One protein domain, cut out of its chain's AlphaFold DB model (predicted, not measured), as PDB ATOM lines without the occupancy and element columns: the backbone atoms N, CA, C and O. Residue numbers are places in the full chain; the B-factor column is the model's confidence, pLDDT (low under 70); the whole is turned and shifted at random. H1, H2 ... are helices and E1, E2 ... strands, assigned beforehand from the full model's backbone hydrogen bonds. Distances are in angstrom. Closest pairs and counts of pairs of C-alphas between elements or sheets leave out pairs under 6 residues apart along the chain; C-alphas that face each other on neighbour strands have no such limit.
ATOM      1  N   ARG A   5      63.516 -14.390 124.730       90.62
ATOM      2  CA  ARG A   5      64.014 -13.579 123.633       90.62
ATOM      3  C   ARG A   5      63.156 -13.865 122.413       90.62
ATOM      4  O   ARG A   5      62.978 -15.023 122.038       90.62
ATOM      5  N   LEU A   6      62.650 -12.802 121.803       92.19
ATOM      6  CA  LEU A   6      61.930 -12.868 120.541       92.19
ATOM      7  C   LEU A   6      62.783 -12.296 119.422       92.19
ATOM      8  O   LEU A   6      63.482 -11.299 119.598       92.19
ATOM      9  N   THR A   7      62.709 -12.935 118.262       95.12
ATOM     10  CA  THR A   7      63.312 -12.465 117.018       95.12
ATOM     11  C   THR A   7      62.255 -12.470 115.926       95.12
ATOM     12  O   THR A   7      61.542 -13.455 115.764       95.12
ATOM     13  N   VAL A   8      62.183 -11.393 115.152       96.12
ATOM     14  CA  VAL A   8      61.406 -11.312 113.912       96.12
ATOM     15  C   VAL A   8      62.370 -10.971 112.788       96.12
ATOM     16  O   VAL A   8      63.107  -9.989 112.879       96.12
ATOM     17  N   ALA A   9      62.375 -11.777 111.735       96.94
ATOM     18  CA  ALA A   9      63.320 -11.652 110.637       96.94
ATOM     19  C   ALA A   9      62.632 -11.885 109.290       96.94
ATOM     20  O   ALA A   9      61.917 -12.869 109.142       96.94
ATOM     21  N   THR A  10      62.878 -11.034 108.294       97.50
ATOM     22  CA  THR A  10      62.354 -11.235 106.932       97.50
ATOM     23  C   THR A  10      63.471 -11.681 105.999       97.50
ATOM     24  O   THR A  10      64.456 -10.962 105.809       97.50
ATOM     25  N   LEU A  11      63.294 -12.855 105.393       95.44
ATOM     26  CA  LEU A  11      64.146 -13.408 104.339       95.44
ATOM     27  C   LEU A  11      63.509 -13.160 102.973       95.44
ATOM     28  O   LEU A  11      62.284 -13.197 102.846       95.44
ATOM     29  N   ILE A  12      64.337 -12.979 101.943       95.19
ATOM     30  CA  ILE A  12      63.881 -12.824 100.554       95.19
ATOM     31  C   ILE A  12      64.555 -13.807  99.585       95.19
ATOM     32  O   ILE A  12      65.630 -14.352  99.852       95.19
ATOM     33  N   GLY A  13      63.922 -14.009  98.430       93.06
ATOM     34  CA  GLY A  13      64.417 -14.807  97.312       93.06
ATOM     35  C   GLY A  13      64.569 -16.289  97.641       93.06
ATOM     36  O   GLY A  13      63.816 -16.855  98.427       93.06
ATOM     37  N   GLN A  14      65.590 -16.928  97.068       92.81
ATOM     38  CA  GLN A  14      65.809 -18.374  97.226       92.81
ATOM     39  C   GLN A  14      65.942 -18.812  98.693       92.81
ATOM     40  O   GLN A  14      65.559 -19.926  99.045       92.81
ATOM     41  N   SER A  15      66.460 -17.944  99.564       93.31
ATOM     42  CA  SER A  15      66.549 -18.232 100.996       93.31
ATOM     43  C   SER A  15      65.186 -18.245 101.679       93.31
ATOM     44  O   SER A  15      64.990 -19.045 102.591       93.31
ATOM     45  N   ALA A  16      64.237 -17.428 101.215       94.06
ATOM     46  CA  ALA A  16      62.854 -17.489 101.670       94.06
ATOM     47  C   ALA A  16      62.194 -18.816 101.262       94.06
ATOM     48  O   ALA A  16      61.593 -19.490 102.099       94.06
ATOM     49  N   ASP A  17      62.376 -19.242 100.009       93.56
ATOM     50  CA  ASP A  17      61.818 -20.506  99.504       93.56
ATOM     51  C   ASP A  17      62.393 -21.726 100.241       93.56
ATOM     52  O   ASP A  17      61.668 -22.669 100.587       93.56
ATOM     53  N   LEU A  18      63.703 -21.697 100.507       95.75
ATOM     54  CA  LEU A  18      64.393 -22.735 101.263       95.75
ATOM     55  C   LEU A  18      63.899 -22.782 102.709       95.75
ATOM     56  O   LEU A  18      63.571 -23.864 103.191       95.75
ATOM     57  N   ALA A  19      63.794 -21.631 103.380       95.56
ATOM     58  CA  ALA A  19      63.266 -21.561 104.740       95.56
ATOM     59  C   ALA A  19      61.833 -22.112 104.798       95.56
ATOM     60  O   ALA A  19      61.558 -23.016 105.582       95.56
ATOM     61  N   ALA A  20      60.941 -21.682 103.904       95.69
ATOM     62  CA  ALA A  20      59.577 -22.211 103.835       95.69
ATOM     63  C   ALA A  20      59.544 -23.737 103.627       95.69
ATOM     64  O   ALA A  20      58.716 -24.435 104.211       95.69
ATOM     65  N   THR A  21      60.452 -24.272 102.809       96.00
ATOM     66  CA  THR A  21      60.564 -25.718 102.567       96.00
ATOM     67  C   THR A  21      61.060 -26.471 103.798       96.00
ATOM     68  O   THR A  21      60.485 -27.505 104.134       96.00
ATOM     69  N   LEU A  22      62.069 -25.945 104.497       96.25
ATOM     70  CA  LEU A  22      62.577 -26.524 105.740       96.25
ATOM     71  C   LEU A  22      61.493 -26.563 106.818       96.25
ATOM     72  O   LEU A  22      61.246 -27.625 107.377       96.25
ATOM     73  N   PHE A  23      60.783 -25.455 107.040       96.25
ATOM     74  CA  PHE A  23      59.709 -25.397 108.035       96.25
ATOM     75  C   PHE A  23      58.571 -26.373 107.721       96.25
ATOM     76  O   PHE A  23      58.127 -27.094 108.611       96.25
ATOM     77  N   ARG A  24      58.150 -26.490 106.451       95.62
ATOM     78  CA  ARG A  24      57.177 -27.522 106.045       95.62
ATOM     79  C   ARG A  24      57.697 -28.938 106.294       95.62
ATOM     80  O   ARG A  24      56.939 -29.791 106.751       95.62
ATOM     81  N   SER A  25      58.973 -29.190 106.003       95.94
ATOM     82  CA  SER A  25      59.604 -30.486 106.268       95.94
ATOM     83  C   SER A  25      59.591 -30.799 107.763       95.94
ATOM     84  O   SER A  25      59.136 -31.874 108.142       95.94
ATOM     85  N   TRP A  26      60.010 -29.859 108.611       96.81
ATOM     86  CA  TRP A  26      60.048 -30.020 110.066       96.81
ATOM     87  C   TRP A  26      58.665 -30.190 110.690       96.81
ATOM     88  O   TRP A  26      58.510 -31.007 111.592       96.81
ATOM     89  N   ALA A  27      57.645 -29.506 110.166       93.25
ATOM     90  CA  ALA A  27      56.263 -29.707 110.595       93.25
ATOM     91  C   ALA A  27      55.768 -31.143 110.329       93.25
ATOM     92  O   ALA A  27      54.951 -31.668 111.080       93.25
ATOM     93  N   SER A  28      56.263 -31.795 109.268       94.69
ATOM     94  CA  SER A  28      55.921 -33.191 108.944       94.69
ATOM     95  C   SER A  28      56.825 -34.227 109.622       94.69
ATOM     96  O   SER A  28      56.378 -35.325 109.953       94.69
ATOM     97  N   GLN A  29      58.094 -33.881 109.829       96.31
ATOM     98  CA  GLN A  29      59.126 -34.732 110.403       96.31
ATOM     99  C   GLN A  29      60.022 -33.867 111.304       96.31
ATOM    100  O   GLN A  29      60.968 -33.252 110.804       96.31
ATOM    101  N   PRO A  30      59.733 -33.806 112.616       95.50
ATOM    102  CA  PRO A  30      60.464 -32.946 113.540       95.50
ATOM    103  C   PRO A  30      61.972 -33.232 113.551       95.50
ATOM    104  O   PRO A  30      62.396 -34.377 113.709       95.50
ATOM    105  N   ASP A  31      62.777 -32.174 113.430       95.88
ATOM    106  CA  ASP A  31      64.240 -32.196 113.571       95.88
ATOM    107  C   ASP A  31      64.678 -31.047 114.497       95.88
ATOM    108  O   ASP A  31      65.141 -30.004 114.022       95.88
ATOM    109  N   PRO A  32      64.520 -31.207 115.825       95.12
ATOM    110  CA  PRO A  32      64.832 -30.142 116.776       95.12
ATOM    111  C   PRO A  32      66.270 -29.593 116.665       95.12
ATOM    112  O   PRO A  32      66.440 -28.372 116.652       95.12
ATOM    113  N   PRO A  33      67.321 -30.426 116.484       95.75
ATOM    114  CA  PRO A  33      68.673 -29.919 116.234       95.75
ATOM    115  C   PRO A  33      68.794 -29.091 114.945       95.75
ATOM    116  O   PRO A  33      69.621 -28.179 114.866       95.75
ATOM    117  N   GLY A  34      68.015 -29.416 113.910       94.38
ATOM    118  CA  GLY A  34      67.934 -28.636 112.676       94.38
ATOM    119  C   GLY A  34      67.343 -27.248 112.896       94.38
ATOM    120  O   GLY A  34      67.931 -26.265 112.437       94.38
ATOM    121  N   VAL A  35      66.243 -27.169 113.650       95.81
ATOM    122  CA  VAL A  35      65.593 -25.906 114.032       95.81
ATOM    123  C   VAL A  35      66.564 -25.019 114.813       95.81
ATOM    124  O   VAL A  35      66.743 -23.849 114.465       95.81
ATOM    125  N   ASP A  36      67.267 -25.575 115.802       94.25
ATOM    126  CA  ASP A  36      68.211 -24.807 116.621       94.25
ATOM    127  C   ASP A  36      69.395 -24.270 115.808       94.25
ATOM    128  O   ASP A  36      69.778 -23.101 115.945       94.25
ATOM    129  N   ARG A  37      69.965 -25.099 114.919       96.75
ATOM    130  CA  ARG A  37      71.039 -24.665 114.009       96.75
ATOM    131  C   ARG A  37      70.571 -23.536 113.102       96.75
ATOM    132  O   ARG A  37      71.315 -22.574 112.906       96.75
ATOM    133  N   PHE A  38      69.360 -23.639 112.559       96.81
ATOM    134  CA  PHE A  38      68.788 -22.594 111.717       96.81
ATOM    135  C   PHE A  38      68.612 -21.288 112.493       96.81
ATOM    136  O   PHE A  38      69.117 -20.263 112.043       96.81
ATOM    137  N   CYS A  39      67.989 -21.322 113.674       96.06
ATOM    138  CA  CYS A  39      67.756 -20.129 114.495       96.06
ATOM    139  C   CYS A  39      69.070 -19.461 114.921       96.06
ATOM    140  O   CYS A  39      69.218 -18.243 114.815       96.06
ATOM    141  N   THR A  40      70.061 -20.259 115.322       94.31
ATOM    142  CA  THR A  40      71.402 -19.762 115.666       94.31
ATOM    143  C   THR A  40      72.071 -19.098 114.460       94.31
ATOM    144  O   THR A  40      72.620 -18.002 114.575       94.31
ATOM    145  N   THR A  41      71.984 -19.723 113.282       94.44
ATOM    146  CA  THR A  41      72.568 -19.188 112.042       94.44
ATOM    147  C   THR A  41      71.860 -17.913 111.592       94.44
ATOM    148  O   THR A  41      72.525 -16.950 111.218       94.44
ATOM    149  N   LEU A  42      70.528 -17.876 111.660       94.06
ATOM    150  CA  LEU A  42      69.710 -16.709 111.333       94.06
ATOM    151  C   LEU A  42      70.159 -15.489 112.146       94.06
ATOM    152  O   LEU A  42      70.424 -14.432 111.583       94.06
ATOM    153  N   ARG A  43      70.312 -15.663 113.463       93.31
ATOM    154  CA  ARG A  43      70.748 -14.603 114.381       93.31
ATOM    155  C   ARG A  43      72.195 -14.182 114.139       93.31
ATOM    156  O   ARG A  43      72.477 -12.990 114.077       93.31
ATOM    157  N   ALA A  44      73.101 -15.137 113.926       92.56
ATOM    158  CA  ALA A  44      74.506 -14.845 113.633       92.56
ATOM    159  C   ALA A  44      74.704 -14.038 112.332       92.56
ATOM    160  O   ALA A  44      75.724 -13.372 112.175       92.56
ATOM    161  N   ASN A  45      73.733 -14.081 111.415       92.44
ATOM    162  CA  ASN A  45      73.776 -13.383 110.129       92.44
ATOM    163  C   ASN A  45      72.804 -12.192 110.056       92.44
ATOM    164  O   ASN A  45      72.571 -11.685 108.962       92.44
ATOM    165  N   ALA A  46      72.283 -11.705 111.189       89.38
ATOM    166  CA  ALA A  46      71.323 -10.597 111.264       89.38
ATOM    167  C   ALA A  46      71.620  -9.375 110.359       89.38
ATOM    168  O   ALA A  46      70.676  -8.870 109.748       89.38
ATOM    169  N   PRO A  47      72.875  -8.885 110.224       89.50
ATOM    170  CA  PRO A  47      73.163  -7.715 109.391       89.50
ATOM    171  C   PRO A  47      73.435  -8.046 107.912       89.50
ATOM    172  O   PRO A  47      73.820  -7.155 107.154       89.50
ATOM    173  N   LEU A  48      73.316  -9.308 107.493       88.62
ATOM    174  CA  LEU A  48      73.710  -9.759 106.160       88.62
ATOM    175  C   LEU A  48      72.498 -10.082 105.292       88.62
ATOM    176  O   LEU A  48      71.535 -10.710 105.731       88.62
ATOM    177  N   LEU A  49      72.592  -9.749 104.002       87.38
ATOM    178  CA  LEU A  49      71.678 -10.321 103.019       87.38
ATOM    179  C   LEU A  49      71.767 -11.857 103.070       87.38
ATOM    180  O   LEU A  49      72.861 -12.400 103.244       87.38
ATOM    181  N   PRO A  50      70.638 -12.566 102.907       90.62
ATOM    182  CA  PRO A  50      69.355 -12.098 102.371       90.62
ATOM    183  C   PRO A  50      68.326 -11.662 103.430       90.62
ATOM    184  O   PRO A  50      67.130 -11.633 103.136       90.62
ATOM    185  N   LEU A  51      68.761 -11.322 104.647       91.75
ATOM    186  CA  LEU A  51      67.895 -10.707 105.651       91.75
ATOM    187  C   LEU A  51      67.691  -9.227 105.325       91.75
ATOM    188  O   LEU A  51      68.644  -8.456 105.263       91.75
ATOM    189  N   VAL A  52      66.438  -8.838 105.099       94.06
ATOM    190  CA  VAL A  52      66.059  -7.443 104.786       94.06
ATOM    191  C   VAL A  52      65.379  -6.738 105.952       94.06
ATOM    192  O   VAL A  52      65.236  -5.519 105.944       94.06
ATOM    193  N   TYR A  53      64.973  -7.503 106.960       95.88
ATOM    194  CA  TYR A  53      64.459  -7.003 108.224       95.88
ATOM    195  C   TYR A  53      64.913  -7.939 109.336       95.88
ATOM    196  O   TYR A  53      64.876  -9.160 109.170       95.88
ATOM    197  N   TYR A  54      65.323  -7.364 110.460       96.19
ATOM    198  CA  TYR A  54      65.687  -8.101 111.659       96.19
ATOM    199  C   TYR A  54      65.390  -7.243 112.887       96.19
ATOM    200  O   TYR A  54      65.834  -6.098 112.979       96.19
ATOM    201  N   CYS A  55      64.659  -7.805 113.841       95.62
ATOM    202  CA  CYS A  55      64.421  -7.204 115.140       95.62
ATOM    203  C   CYS A  55      64.502  -8.282 116.219       95.62
ATOM    204  O   CYS A  55      63.876  -9.331 116.092       95.62
ATOM    205  N   GLU A  56      65.248  -8.008 117.285       94.38
ATOM    206  CA  GLU A  56      65.363  -8.876 118.452       94.38
ATOM    207  C   GLU A  56      65.108  -8.055 119.718       94.38
ATOM    208  O   GLU A  56      65.570  -6.918 119.832       94.38
ATOM    209  N   TRP A  57      64.369  -8.620 120.670       90.88
ATOM    210  CA  TRP A  57      64.172  -8.015 121.983       90.88
ATOM    211  C   TRP A  57      63.981  -9.075 123.066       90.88
ATOM    212  O   TRP A  57      63.682 -10.239 122.794       90.88
ATOM    213  N   ILE A  58      64.167  -8.649 124.314       88.69
ATOM    214  CA  ILE A  58      63.886  -9.461 125.494       88.69
ATOM    215  C   ILE A  58      62.503  -9.091 126.015       88.69
ATOM    216  O   ILE A  58      62.247  -7.929 126.326       88.69
ATOM    217  N   ASP A  59      61.641 -10.089 126.144       81.69
ATOM    218  CA  ASP A  59      60.349  -9.989 126.804       81.69
ATOM    219  C   ASP A  59      60.425 -10.704 128.159       81.69
ATOM    220  O   ASP A  59      60.766 -11.883 128.263       81.69
ATOM    221  N   ARG A  60      60.165  -9.955 129.229       73.75
ATOM    222  CA  ARG A  60      60.215 -10.455 130.612       73.75
ATOM    223  C   ARG A  60      58.837 -10.770 131.177       73.75
ATOM    224  O   ARG A  60      58.760 -11.342 132.263       73.75
ATOM    225  N   TRP A  61      57.774 -10.356 130.495       63.81
ATOM    226  CA  TRP A  61      56.489 -10.154 131.147       63.81
ATOM    227  C   TRP A  61      55.348 -10.889 130.460       63.81
ATOM    228  O   TRP A  61      54.527 -11.445 131.182       63.81
ATOM    229  N   LEU A  62      55.257 -10.915 129.127       55.47
ATOM    230  CA  LEU A  62      53.939 -11.101 128.510       55.47
ATOM    231  C   LEU A  62      53.979 -11.573 127.053       55.47
ATOM    232  O   LEU A  62      53.429 -10.937 126.163       55.47
ATOM    233  N   MET A  63      54.515 -12.761 126.816       56.50
ATOM    234  CA  MET A  63      54.091 -13.563 125.668       56.50
ATOM    235  C   MET A  63      53.843 -14.969 126.181       56.50
ATOM    236  O   MET A  63      54.628 -15.469 126.990       56.50
ATOM    237  N   GLY A  64      52.706 -15.538 125.776       61.34
ATOM    238  CA  GLY A  64      52.231 -16.848 126.206       61.34
ATOM    239  C   GLY A  64      53.231 -17.979 125.962       61.34
ATOM    240  O   GLY A  64      54.377 -17.780 125.562       61.34
ATOM    241  N   ASP A  65      52.794 -19.207 126.207       65.06
ATOM    242  CA  ASP A  65      53.714 -20.346 126.239       65.06
ATOM    243  C   ASP A  65      54.262 -20.750 124.854       65.06
ATOM    244  O   ASP A  65      55.192 -21.556 124.780       65.06
ATOM    245  N   GLU A  66      53.750 -20.151 123.772       73.94
ATOM    246  CA  GLU A  66      54.019 -20.529 122.383       73.94
ATOM    247  C   GLU A  66      54.456 -19.341 121.506       73.94
ATOM    248  O   GLU A  66      54.042 -18.194 121.699       73.94
ATOM    249  N   VAL A  67      55.294 -19.632 120.505       77.75
ATOM    250  CA  VAL A  67      55.666 -18.704 119.433       77.75
ATOM    251  C   VAL A  67      54.406 -18.311 118.650       77.75
ATOM    252  O   VAL A  67      53.574 -19.165 118.341       77.75
ATOM    253  N   PRO A  68      54.229 -17.027 118.309       77.88
ATOM    254  CA  PRO A  68      53.019 -16.589 117.636       77.88
ATOM    255  C   PRO A  68      53.008 -17.041 116.169       77.88
ATOM    256  O   PRO A  68      53.962 -16.806 115.429       77.88
ATOM    257  N   GLY A  69      51.888 -17.625 115.740       78.75
ATOM    258  CA  GLY A  69      51.609 -17.979 114.345       78.75
ATOM    259  C   GLY A  69      51.346 -19.476 114.127       78.75
ATOM    260  O   GLY A  69      51.674 -20.301 114.977       78.75
ATOM    261  N   PRO A  70      50.705 -19.852 113.007       80.75
ATOM    262  CA  PRO A  70      50.449 -21.253 112.677       80.75
ATOM    263  C   PRO A  70      51.747 -22.011 112.371       80.75
ATOM    264  O   PRO A  70      52.744 -21.409 111.989       80.75
ATOM    265  N   GLY A  71      51.720 -23.343 112.482       85.19
ATOM    266  CA  GLY A  71      52.799 -24.200 111.972       85.19
ATOM    267  C   GLY A  71      54.136 -24.054 112.700       85.19
ATOM    268  O   GLY A  71      55.181 -24.246 112.078       85.19
ATOM    269  N   SER A  72      54.108 -23.704 113.988       92.81
ATOM    270  CA  SER A  72      55.308 -23.646 114.817       92.81
ATOM    271  C   SER A  72      56.053 -24.980 114.816       92.81
ATOM    272  O   SER A  72      55.449 -26.053 114.859       92.81
ATOM    273  N   VAL A  73      57.378 -24.901 114.794       94.88
ATOM    274  CA  VAL A  73      58.286 -26.040 114.906       94.88
ATOM    275  C   VAL A  73      59.146 -25.877 116.151       94.88
ATOM    276  O   VAL A  73      59.589 -24.771 116.476       94.88
ATOM    277  N   ASP A  74      59.386 -26.994 116.830       95.38
ATOM    278  CA  ASP A  74      60.122 -27.022 118.089       95.38
ATOM    279  C   ASP A  74      61.567 -27.489 117.868       95.38
ATOM    280  O   ASP A  74      61.840 -28.532 117.267       95.38
ATOM    281  N   GLY A  75      62.492 -26.682 118.372       93.19
ATOM    282  CA  GLY A  75      63.888 -26.998 118.624       93.19
ATOM    283  C   GLY A  75      64.106 -27.503 120.054       93.19
ATOM    284  O   GLY A  75      63.153 -27.751 120.791       93.19
ATOM    285  N   GLN A  76      65.365 -27.680 120.469       92.12
ATOM    286  CA  GLN A  76      65.677 -27.970 121.880       92.12
ATOM    287  C   GLN A  76      65.700 -26.684 122.710       92.12
ATOM    288  O   GLN A  76      65.342 -26.700 123.886       92.12
ATOM    289  N   HIS A  77      66.110 -25.576 122.088       89.25
ATOM    290  CA  HIS A  77      66.235 -24.266 122.731       89.25
ATOM    291  C   HIS A  77      65.306 -23.214 122.130       89.25
ATOM    292  O   HIS A  77      64.974 -22.225 122.786       89.25
ATOM    293  N   TYR A  78      64.894 -23.428 120.884       92.88
ATOM    294  CA  TYR A  78      64.088 -22.480 120.139       92.88
ATOM    295  C   TYR A  78      62.721 -23.054 119.807       92.88
ATOM    296  O   TYR A  78      62.565 -24.246 119.581       92.88
ATOM    297  N   GLN A  79      61.744 -22.173 119.688       94.69
ATOM    298  CA  GLN A  79      60.519 -22.430 118.959       94.69
ATOM    299  C   GLN A  79      60.429 -21.402 117.842       94.69
ATOM    300  O   GLN A  79      60.712 -20.225 118.064       94.69
ATOM    301  N   ALA A  80      60.071 -21.819 116.635       96.12
ATOM    302  CA  ALA A  80      60.034 -20.905 115.504       96.12
ATOM    303  C   ALA A  80      58.807 -21.130 114.632       96.12
ATOM    304  O   ALA A  80      58.302 -22.243 114.536       96.12
ATOM    305  N   THR A  81      58.370 -20.087 113.937       96.62
ATOM    306  CA  THR A  81      57.445 -20.228 112.813       96.62
ATOM    307  C   THR A  81      57.943 -19.471 111.587       96.62
ATOM    308  O   THR A  81      58.744 -18.540 111.695       96.62
ATOM    309  N   CYS A  82      57.467 -19.893 110.421       97.06
ATOM    310  CA  CYS A  82      57.737 -19.288 109.127       97.06
ATOM    311  C   CYS A  82      56.402 -18.914 108.491       97.06
ATOM    312  O   CYS A  82      55.580 -19.787 108.216       97.06
ATOM    313  N   LEU A  83      56.207 -17.620 108.269       96.25
ATOM    314  CA  LEU A  83      54.963 -17.034 107.792       96.25
ATOM    315  C   LEU A  83      55.165 -16.426 106.410       96.25
ATOM    316  O   LEU A  83      56.211 -15.835 106.112       96.25
ATOM    317  N   SER A  84      54.131 -16.497 105.578       94.81
ATOM    318  CA  SER A  84      54.036 -15.635 104.406       94.81
ATOM    319  C   SER A  84      53.869 -14.168 104.823       94.81
ATOM    320  O   SER A  84      53.576 -13.836 105.978       94.81
ATOM    321  N   ARG A  85      54.039 -13.254 103.864       92.88
ATOM    322  CA  ARG A  85      53.797 -11.823 104.089       92.88
ATOM    323  C   ARG A  85      52.344 -11.561 104.496       92.88
ATOM    324  O   ARG A  85      52.099 -10.751 105.385       92.88
ATOM    325  N   GLU A  86      51.404 -12.261 103.869       92.56
ATOM    326  CA  GLU A  86      49.972 -12.174 104.158       92.56
ATOM    327  C   GLU A  86      49.661 -12.694 105.564       92.56
ATOM    328  O   GLU A  86      49.043 -11.981 106.348       92.56
ATOM    329  N   GLU A  87      50.160 -13.879 105.923       94.62
ATOM    330  CA  GLU A  87      49.979 -14.451 107.264       94.62
ATOM    331  C   GLU A  87      50.571 -13.547 108.352       94.62
ATOM    332  O   GLU A  87      49.972 -13.371 109.411       94.62
ATOM    333  N   THR A  88      51.723 -12.927 108.077       94.00
ATOM    334  CA  THR A  88      52.360 -11.970 108.991       94.00
ATOM    335  C   THR A  88      51.498 -10.723 109.186       94.00
ATOM    336  O   THR A  88      51.316 -10.280 110.320       94.00
ATOM    337  N   ALA A  89      50.954 -10.159 108.103       92.69
ATOM    338  CA  ALA A  89      50.073  -8.996 108.172       92.69
ATOM    339  C   ALA A  89      48.777  -9.319 108.929       92.69
ATOM    340  O   ALA A  89      48.382  -8.574 109.825       92.69
ATOM    341  N   GLU A  90      48.163 -10.472 108.648       91.69
ATOM    342  CA  GLU A  90      46.986 -10.932 109.385       91.69
ATOM    343  C   GLU A  90      47.282 -11.132 110.874       91.69
ATOM    344  O   GLU A  90      46.457 -10.792 111.722       91.69
ATOM    345  N   LEU A  91      48.450 -11.681 111.215       89.38
ATOM    346  CA  LEU A  91      48.859 -11.874 112.603       89.38
ATOM    347  C   LEU A  91      49.090 -10.534 113.314       89.38
ATOM    348  O   LEU A  91      48.666 -10.381 114.460       89.38
ATOM    349  N   ALA A  92      49.696  -9.559 112.630       90.38
ATOM    350  CA  ALA A  92      49.863  -8.201 113.140       90.38
ATOM    351  C   ALA A  92      48.508  -7.530 113.434       90.38
ATOM    352  O   ALA A  92      48.343  -6.904 114.482       90.38
ATOM    353  N   ASP A  93      47.516  -7.714 112.558       88.25
ATOM    354  CA  ASP A  93      46.175  -7.137 112.716       88.25
ATOM    355  C   ASP A  93      45.350  -7.824 113.813       88.25
ATOM    356  O   ASP A  93      44.553  -7.176 114.498       88.25
ATOM    357  N   ARG A  94      45.539  -9.137 114.005       81.44
ATOM    358  CA  ARG A  94      44.856  -9.928 115.044       81.44
ATOM    359  C   ARG A  94      45.407  -9.709 116.449       81.44
ATOM    360  O   ARG A  94      44.760 -10.163 117.397       81.44
ATOM    361  N   GLY A  95      46.575  -9.076 116.589       66.62
ATOM    362  CA  GLY A  95      47.207  -8.807 117.879       66.62
ATOM    363  C   GLY A  95      46.191  -8.237 118.864       66.62
ATOM    364  O   GLY A  95      45.632  -7.157 118.650       66.62
ATOM    365  N   ARG A  96      45.904  -8.991 119.932       61.28
ATOM    366  CA  ARG A  96      45.075  -8.486 121.026       61.28
ATOM    367  C   ARG A  96      45.873  -7.328 121.609       61.28
ATOM    368  O   ARG A  96      47.047  -7.469 121.881       61.28
ATOM    369  N   ARG A  97      45.290  -6.138 121.684       65.81
ATOM    370  CA  ARG A  97      45.986  -4.951 122.211       65.81
ATOM    371  C   ARG A  97      45.759  -4.850 123.715       65.81
ATOM    372  O   ARG A  97      45.371  -3.798 124.213       65.81
ATOM    373  N   GLN A  98      45.822  -5.987 124.412       66.81
ATOM    374  CA  GLN A  98      45.547  -6.016 125.849       66.81
ATOM    375  C   GLN A  98      46.779  -5.582 126.640       66.81
ATOM    376  O   GLN A  98      46.621  -4.965 127.694       66.81
ATOM    377  N   PHE A  99      47.978  -5.836 126.106       73.06
ATOM    378  CA  PHE A  99      49.254  -5.489 126.729       73.06
ATOM    379  C   PHE A  99      50.189  -4.748 125.761       73.06
ATOM    380  O   PHE A  99      50.108  -4.915 124.543       73.06
ATOM    381  N   ALA A 100      51.101  -3.933 126.301       77.19
ATOM    382  CA  ALA A 100      52.035  -3.127 125.506       77.19
ATOM    383  C   ALA A 100      53.015  -3.999 124.696       77.19
ATOM    384  O   ALA A 100      53.429  -3.637 123.597       77.19
ATOM    385  N   GLU A 101      53.361  -5.172 125.217       75.75
ATOM    386  CA  GLU A 101      54.216  -6.162 124.567       75.75
ATOM    387  C   GLU A 101      53.537  -6.788 123.339       75.75
ATOM    388  O   GLU A 101      54.200  -7.049 122.333       75.75
ATOM    389  N   GLU A 102      52.213  -6.968 123.376       78.75
ATOM    390  CA  GLU A 102      51.432  -7.419 122.219       78.75
ATOM    391  C   GLU A 102      51.375  -6.347 121.131       78.75
ATOM    392  O   GLU A 102      51.534  -6.661 119.949       78.75
ATOM    393  N   GLU A 103      51.231  -5.077 121.515       85.38
ATOM    394  CA  GLU A 103      51.333  -3.955 120.577       85.38
ATOM    395  C   GLU A 103      52.730  -3.869 119.956       85.38
ATOM    396  O   GLU A 103      52.862  -3.616 118.757       85.38
ATOM    397  N   TRP A 104      53.775  -4.134 120.747       85.94
ATOM    398  CA  TRP A 104      55.148  -4.169 120.256       85.94
ATOM    399  C   TRP A 104      55.355  -5.288 119.236       85.94
ATOM    400  O   TRP A 104      55.857  -5.028 118.143       85.94
ATOM    401  N   LEU A 105      54.929  -6.517 119.547       87.81
ATOM    402  CA  LEU A 105      54.993  -7.633 118.605       87.81
ATOM    403  C   LEU A 105      54.215  -7.316 117.321       87.81
ATOM    404  O   LEU A 105      54.754  -7.486 116.228       87.81
ATOM    405  N   ALA A 106      52.982  -6.816 117.434       89.94
ATOM    406  CA  ALA A 106      52.162  -6.447 116.282       89.94
ATOM    407  C   ALA A 106      52.846  -5.382 115.409       89.94
ATOM    408  O   ALA A 106      52.867  -5.513 114.184       89.94
ATOM    409  N   ALA A 107      53.471  -4.371 116.019       91.38
ATOM    410  CA  ALA A 107      54.243  -3.365 115.295       91.38
ATOM    411  C   ALA A 107      55.433  -3.989 114.548       91.38
ATOM    412  O   ALA A 107      55.619  -3.720 113.361       91.38
ATOM    413  N   ARG A 108      56.198  -4.877 115.198       94.19
ATOM    414  CA  ARG A 108      57.345  -5.558 114.573       94.19
ATOM    415  C   ARG A 108      56.930  -6.503 113.446       94.19
ATOM    416  O   ARG A 108      57.645  -6.592 112.453       94.19
ATOM    417  N   LEU A 109      55.792  -7.184 113.571       94.06
ATOM    418  CA  LEU A 109      55.221  -8.012 112.504       94.06
ATOM    419  C   LEU A 109      54.724  -7.151 111.337       94.06
ATOM    420  O   LEU A 109      54.975  -7.483 110.183       94.06
ATOM    421  N   SER A 110      54.077  -6.018 111.622       94.19
ATOM    422  CA  SER A 110      53.641  -5.070 110.593       94.19
ATOM    423  C   SER A 110      54.829  -4.498 109.816       94.19
ATOM    424  O   SER A 110      54.797  -4.444 108.588       94.19
ATOM    425  N   GLU A 111      55.911  -4.129 110.503       95.12
ATOM    426  CA  GLU A 111      57.157  -3.684 109.870       95.12
ATOM    427  C   GLU A 111      57.792  -4.794 109.022       95.12
ATOM    428  O   GLU A 111      58.128  -4.559 107.861       95.12
ATOM    429  N   ALA A 112      57.886  -6.017 109.558       94.88
ATOM    430  CA  ALA A 112      58.422  -7.177 108.845       94.88
ATOM    431  C   ALA A 112      57.622  -7.512 107.578       94.88
ATOM    432  O   ALA A 112      58.211  -7.806 106.536       94.88
ATOM    433  N   ALA A 113      56.289  -7.436 107.657       93.25
ATOM    434  CA  ALA A 113      55.388  -7.652 106.532       93.25
ATOM    435  C   ALA A 113      55.490  -6.525 105.499       93.25
ATOM    436  O   ALA A 113      55.351  -6.776 104.307       93.25
ATOM    437  N   ASN A 114      55.736  -5.287 105.927       93.06
ATOM    438  CA  ASN A 114      55.791  -4.124 105.041       93.06
ATOM    439  C   ASN A 114      57.188  -3.796 104.517       93.06
ATOM    440  O   ASN A 114      57.320  -2.868 103.713       93.06
ATOM    441  N   VAL A 115      58.212  -4.563 104.903       91.06
ATOM    442  CA  VAL A 115      59.563  -4.374 104.384       91.06
ATOM    443  C   VAL A 115      59.561  -4.409 102.854       91.06
ATOM    444  O   VAL A 115      58.801  -5.144 102.202       91.06
ATOM    445  N   TRP A 116      60.402  -3.557 102.273       82.69
ATOM    446  CA  TRP A 116      60.566  -3.493 100.833       82.69
ATOM    447  C   TRP A 116      61.042  -4.849 100.300       82.69
ATOM    448  O   TRP A 116      62.056  -5.384 100.745       82.69
ATOM    449  N   CYS A 117      60.306  -5.388  99.331       81.06
ATOM    450  CA  CYS A 117      60.664  -6.593  98.598       81.06
ATOM    451  C   CYS A 117      60.469  -6.310  97.101       81.06
ATOM    452  O   CYS A 117      59.419  -5.770  96.730       81.06
ATOM    453  N   PRO A 118      61.447  -6.625  96.231       81.69
ATOM    454  CA  PRO A 118      61.266  -6.475  94.794       81.69
ATOM    455  C   PRO A 118      60.066  -7.289  94.293       81.69
ATOM    456  O   PRO A 118      59.821  -8.410  94.739       81.69
ATOM    457  N   ALA A 119      59.329  -6.743  93.327       82.31
ATOM    458  CA  ALA A 119      58.205  -7.452  92.728       82.31
ATOM    459  C   ALA A 119      58.662  -8.791  92.118       82.31
ATOM    460  O   ALA A 119      59.648  -8.841  91.382       82.31
ATOM    461  N   GLY A 120      57.930  -9.868  92.416       82.69
ATOM    462  CA  GLY A 120      58.242 -11.216  91.930       82.69
ATOM    463  C   GLY A 120      59.338 -11.948  92.711       82.69
ATOM    464  O   GLY A 120      59.683 -13.067  92.339       82.69
ATOM    465  N   VAL A 121      59.870 -11.359  93.785       89.94
ATOM    466  CA  VAL A 121      60.785 -12.035  94.713       89.94
ATOM    467  C   VAL A 121      59.981 -12.581  95.889       89.94
ATOM    468  O   VAL A 121      59.183 -11.866  96.492       89.94
ATOM    469  N   SER A 122      60.175 -13.862  96.208       91.94
ATOM    470  CA  SER A 122      59.552 -14.488  97.373       91.94
ATOM    471  C   SER A 122      60.073 -13.872  98.668       91.94
ATOM    472  O   SER A 122      61.224 -13.446  98.756       91.94
ATOM    473  N   SER A 123      59.226 -13.814  99.689       95.12
ATOM    474  CA  SER A 123      59.609 -13.340 101.016       95.12
ATOM    475  C   SER A 123      58.863 -14.111 102.089       95.12
ATOM    476  O   SER A 123      57.668 -14.363 101.930       95.12
ATOM    477  N   VAL A 124      59.548 -14.425 103.183       96.38
ATOM    478  CA  VAL A 124      58.947 -15.038 104.374       96.38
ATOM    479  C   VAL A 124      59.434 -14.333 105.625       96.38
ATOM    480  O   VAL A 124      60.556 -13.822 105.662       96.38
ATOM    481  N   VAL A 125      58.593 -14.336 106.651       97.19
ATOM    482  CA  VAL A 125      58.918 -13.810 107.972       97.19
ATOM    483  C   VAL A 125      59.100 -14.978 108.923       97.19
ATOM    484  O   VAL A 125      58.215 -15.815 109.083       97.19
ATOM    485  N   ILE A 126      60.265 -15.037 109.553       97.25
ATOM    486  CA  ILE A 126      60.578 -15.989 110.604       97.25
ATOM    487  C   ILE A 126      60.365 -15.302 111.943       97.25
ATOM    488  O   ILE A 126      60.950 -14.248 112.201       97.25
ATOM    489  N   VAL A 127      59.571 -15.926 112.805       95.56
ATOM    490  CA  VAL A 127      59.473 -15.550 114.215       95.56
ATOM    491  C   VAL A 127      60.154 -16.632 115.032       95.56
ATOM    492  O   VAL A 127      59.840 -17.807 114.870       95.56
ATOM    493  N   VAL A 128      61.091 -16.246 115.893       95.12
ATOM    494  CA  VAL A 128      61.815 -17.155 116.787       95.12
ATOM    495  C   VAL A 128      61.561 -16.742 118.225       95.12
ATOM    496  O   VAL A 128      61.613 -15.559 118.562       95.12
ATOM    497  N   ARG A 129      61.335 -17.738 119.069       92.81
ATOM    498  CA  ARG A 129      61.237 -17.643 120.515       92.81
ATOM    499  C   ARG A 129      62.315 -18.510 121.144       92.81
ATOM    500  O   ARG A 129      62.412 -19.695 120.849       92.81
ATOM    501  N   GLU A 130      63.100 -17.922 122.029       92.31
ATOM    502  CA  GLU A 130      64.060 -18.618 122.885       92.31
ATOM    503  C   GLU A 130      63.631 -18.385 124.333       92.31
ATOM    504  O   GLU A 130      63.566 -17.239 124.786       92.31
ATOM    505  N   VAL A 131      63.314 -19.456 125.062       84.62
ATOM    506  CA  VAL A 131      63.071 -19.348 126.504       84.62
ATOM    507  C   VAL A 131      64.426 -19.230 127.176       84.62
ATOM    508  O   VAL A 131      65.220 -20.166 127.155       84.62
ATOM    509  N   LEU A 132      64.697 -18.071 127.765       82.06
ATOM    510  CA  LEU A 132      65.883 -17.891 128.581       82.06
ATOM    511  C   LEU A 132      65.595 -18.546 129.933       82.06
ATOM    512  O   LEU A 132      64.520 -18.346 130.511       82.06
ATOM    513  N   GLU A 133      66.533 -19.366 130.414       65.50
ATOM    514  CA  GLU A 133      66.424 -20.008 131.726       65.50
ATOM    515  C   GLU A 133      65.998 -18.991 132.801       65.50
ATOM    516  O   GLU A 133      66.321 -17.800 132.691       65.50
ATOM    517  N   PRO A 134      65.220 -19.417 133.815       54.28
ATOM    518  CA  PRO A 134      64.663 -18.513 134.809       54.28
ATOM    519  C   PRO A 134      65.778 -17.721 135.484       54.28
ATOM    520  O   PRO A 134      66.508 -18.261 136.301       54.28
ATOM    521  N   SER A 135      65.847 -16.441 135.110       49.72
ATOM    522  CA  SER A 135      66.633 -15.357 135.689       49.72
ATOM    523  C   SER A 135      67.973 -15.791 136.269       49.72
ATOM    524  O   SER A 135      68.055 -16.216 137.422       49.72
ATOM    525  N   ALA A 136      69.035 -15.479 135.530       53.38
ATOM    526  CA  ALA A 136      70.282 -15.088 136.159       53.38
ATOM    527  C   ALA A 136      69.955 -14.215 137.379       53.38
ATOM    528  O   ALA A 136      69.198 -13.243 137.266       53.38
ATOM    529  N   THR A 137      70.408 -14.617 138.564       54.25
ATOM    530  CA  THR A 137      70.163 -13.844 139.789       54.25
ATOM    531  C   THR A 137      70.661 -12.403 139.594       54.25
ATOM    532  O   THR A 137      71.506 -12.144 138.732       54.25
ATOM    533  N   ASP A 138      70.187 -11.434 140.386       55.00
ATOM    534  CA  ASP A 138      70.710 -10.052 140.326       55.00
ATOM    535  C   ASP A 138      72.251 -10.017 140.401       55.00
ATOM    536  O   ASP A 138      72.904  -9.166 139.795       55.00
ATOM    537  N   GLN A 139      72.836 -11.006 141.079       51.12
ATOM    538  CA  GLN A 139      74.269 -11.233 141.199       51.12
ATOM    539  C   GLN A 139      74.939 -11.637 139.873       51.12
ATOM    540  O   GLN A 139      76.015 -11.136 139.556       51.12
ATOM    541  N   GLU A 140      74.312 -12.496 139.073       52.91
ATOM    542  CA  GLU A 140      74.813 -12.894 137.750       52.91
ATOM    543  C   GLU A 140      74.668 -11.765 136.721       52.91
ATOM    544  O   GLU A 140      75.562 -11.547 135.904       52.91
ATOM    545  N   THR A 141      73.593 -10.976 136.816       55.78
ATOM    546  CA  THR A 141      73.412  -9.777 135.983       55.78
ATOM    547  C   THR A 141      74.454  -8.704 136.319       55.78
ATOM    548  O   THR A 141      75.039  -8.108 135.414       55.78
ATOM    549  N   GLN A 142      74.742  -8.478 137.607       55.78
ATOM    550  CA  GLN A 142      75.818  -7.576 138.038       55.78
ATOM    551  C   GLN A 142      77.202  -8.077 137.615       55.78
ATOM    552  O   GLN A 142      78.034  -7.272 137.198       55.78
ATOM    553  N   ALA A 143      77.446  -9.389 137.674       57.38
ATOM    554  CA  ALA A 143      78.696  -9.977 137.206       57.38
ATOM    555  C   ALA A 143      78.886  -9.780 135.692       57.38
ATOM    556  O   ALA A 143      79.970  -9.391 135.267       57.38
ATOM    557  N   ALA A 144      77.835  -9.967 134.887       57.53
ATOM    558  CA  ALA A 144      77.886  -9.743 133.442       57.53
ATOM    559  C   ALA A 144      78.049  -8.255 133.075       57.53
ATOM    560  O   ALA A 144      78.806  -7.928 132.166       57.53
ATOM    561  N   ALA A 145      77.388  -7.346 133.798       57.00
ATOM    562  CA  ALA A 145      77.507  -5.901 133.578       57.00
ATOM    563  C   ALA A 145      78.846  -5.311 134.064       57.00
ATOM    564  O   ALA A 145      79.237  -4.230 133.626       57.00
ATOM    565  N   GLY A 146      79.546  -6.005 134.969       58.41
ATOM    566  CA  GLY A 146      80.876  -5.622 135.451       58.41
ATOM    567  C   GLY A 146      82.014  -5.959 134.485       58.41
ATOM    568  O   GLY A 146      83.139  -5.505 134.693       58.41
ATOM    569  N   VAL A 147      81.740  -6.736 133.434       66.62
ATOM    570  CA  VAL A 147      82.725  -7.119 132.421       66.62
ATOM    571  C   VAL A 147      82.468  -6.304 131.160       66.62
ATOM    572  O   VAL A 147      81.448  -6.466 130.497       66.62
ATOM    573  N   ILE A 148      83.413  -5.428 130.811       63.91
ATOM    574  CA  ILE A 148      83.426  -4.795 129.490       63.91
ATOM    575  C   ILE A 148      83.829  -5.883 128.486       63.91
ATOM    576  O   ILE A 148      84.915  -6.441 128.635       63.91
ATOM    577  N   PRO A 149      82.995  -6.211 127.485       59.47
ATOM    578  CA  PRO A 149      83.349  -7.222 126.499       59.47
ATOM    579  C   PRO A 149      84.611  -6.827 125.723       59.47
ATOM    580  O   PRO A 149      84.722  -5.686 125.277       59.47
ATOM    581  N   ASP A 150      85.525  -7.772 125.494       69.81
ATOM    582  CA  ASP A 150      86.830  -7.511 124.860       69.81
ATOM    583  C   ASP A 150      86.715  -6.814 123.493       69.81
ATOM    584  O   ASP A 150      87.506  -5.934 123.153       69.81
ATOM    585  N   TRP A 151      85.675  -7.137 122.719       58.66
ATOM    586  CA  TRP A 151      85.418  -6.512 121.417       58.66
ATOM    587  C   TRP A 151      85.102  -5.010 121.510       58.66
ATOM    588  O   TRP A 151      85.290  -4.286 120.536       58.66
ATOM    589  N   LEU A 152      84.643  -4.537 122.672       53.50
ATOM    590  CA  LEU A 152      84.378  -3.127 122.959       53.50
ATOM    591  C   LEU A 152      85.670  -2.373 123.320       53.50
ATOM    592  O   LEU A 152      85.778  -1.177 123.064       53.50
ATOM    593  N   ILE A 153      86.661  -3.079 123.872       68.81
ATOM    594  CA  ILE A 153      87.978  -2.540 124.244       68.81
ATOM    595  C   ILE A 153      88.864  -2.373 122.996       68.81
ATOM    596  O   ILE A 153      89.611  -1.401 122.887       68.81
ATOM    597  N   CYS A 154      88.707  -3.244 121.994       52.22
ATOM    598  CA  CYS A 154      89.479  -3.217 120.745       52.22
ATOM    599  C   CYS A 154      89.300  -1.954 119.873       52.22
ATOM    600  O   CYS A 154      90.067  -1.768 118.930       52.22
ATOM    601  N   PHE A 155      88.342  -1.067 120.168       54.22
ATOM    602  CA  PHE A 155      88.206   0.228 119.479       54.22
ATOM    603  C   PHE A 155      89.063   1.353 120.093       54.22
ATOM    604  O   PHE A 155      89.137   2.435 119.516       54.22
TER     605      PHE A 155
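Overview. This is residues 5 to 155 of the 164 residues of an uncharacterized protein of Fimbriiglobus ruber (UniProt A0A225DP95). A twisted sheet of four strands lies between two pairs of helices, making three layers: H1 and H2 run across the strands on one face, and the helical hairpin of H3 and H4 covers the other, with H4 along the strands. Beyond this body the last part folds away as a loose tail, where residues 137 to 143 and 145 to 155, with most of H5 and the whole of H6, stick out. The 151 printed residues hold six named helices and four named strands in the order E1 H1 H2 E2 E3 H3 H4 E4 H5 H6; the antiparallel sheet runs E2 E1 E4 E3, and the class is mixed, helices and strands. The whole is compact, with a radius of gyration of the C-alphas of 16.5 A and spans of 49 by 39 by 33 A.

Along the chain. In the sheet, E2 is residues 51 to 59, 22.5 A long; E1 is 5 to 12, 23.1 A, beginning at C-alpha 5 (64.014, -13.579, 123.633); E4 is 123 to 131, 26.4 A; and E3 is 78 to 84, 19.9 A. H1 is residues 14 to 28, 21.3 A, and H2 is 32 to 44, 18.4 A. H3 is residues 85 to 94, and H4 is 100 to 114, 20.8 A. H5 is residues 138 to 145, and H6 is 150 to 153, ending at C-alpha 153 (87.978, -2.540, 124.244).

Arrangement. E2 and E3 are the edge strands. N 8 and O 55 of E1 and E2 are 2.8 A apart, N 7 and O 128 of E1 and E4 2.9 A, and N 81 and O 127 of E3 and E4 2.9 A, within hydrogen-bond range. H1 is on the sheet at a height of 9.1 A and runs only just across the strands, at 60.5 degrees to E3 on the local plane; the closest C-alphas of H1 and E3 are those of Ala 20 and Cys 82, 6.3 A apart. H2, on the same face, has a height of 8.5 A and runs across at 72 degrees to E4 on the local plane. On the opposite face H4 runs along the strands, at 6 degrees to E1 on the local plane, at a height of 9.3 A. H3 lies over E3 and stands up from the sheet, its line rising 48 degrees. H3 and H4 touch as a hairpin, at a shallow tilt of 25 degrees, opposite ways; their closest C-alphas, Ala 92 and Ala 106, are 4.3 A apart. Every O i to N i+4 pair is within hydrogen-bond range in H1 to H5; H6 is too short for one.

Size, cuts and confidence. The C-alphas of Gly 120 and Gln 139, the two farthest apart, are 51.8 A apart. The printed part has no cut. The link from E2 to E3, 18 residues, is long. Mean pLDDT of the printed part is 84.4; residues 61 to 65, 95 to 98 and 133 to 155 are under 70.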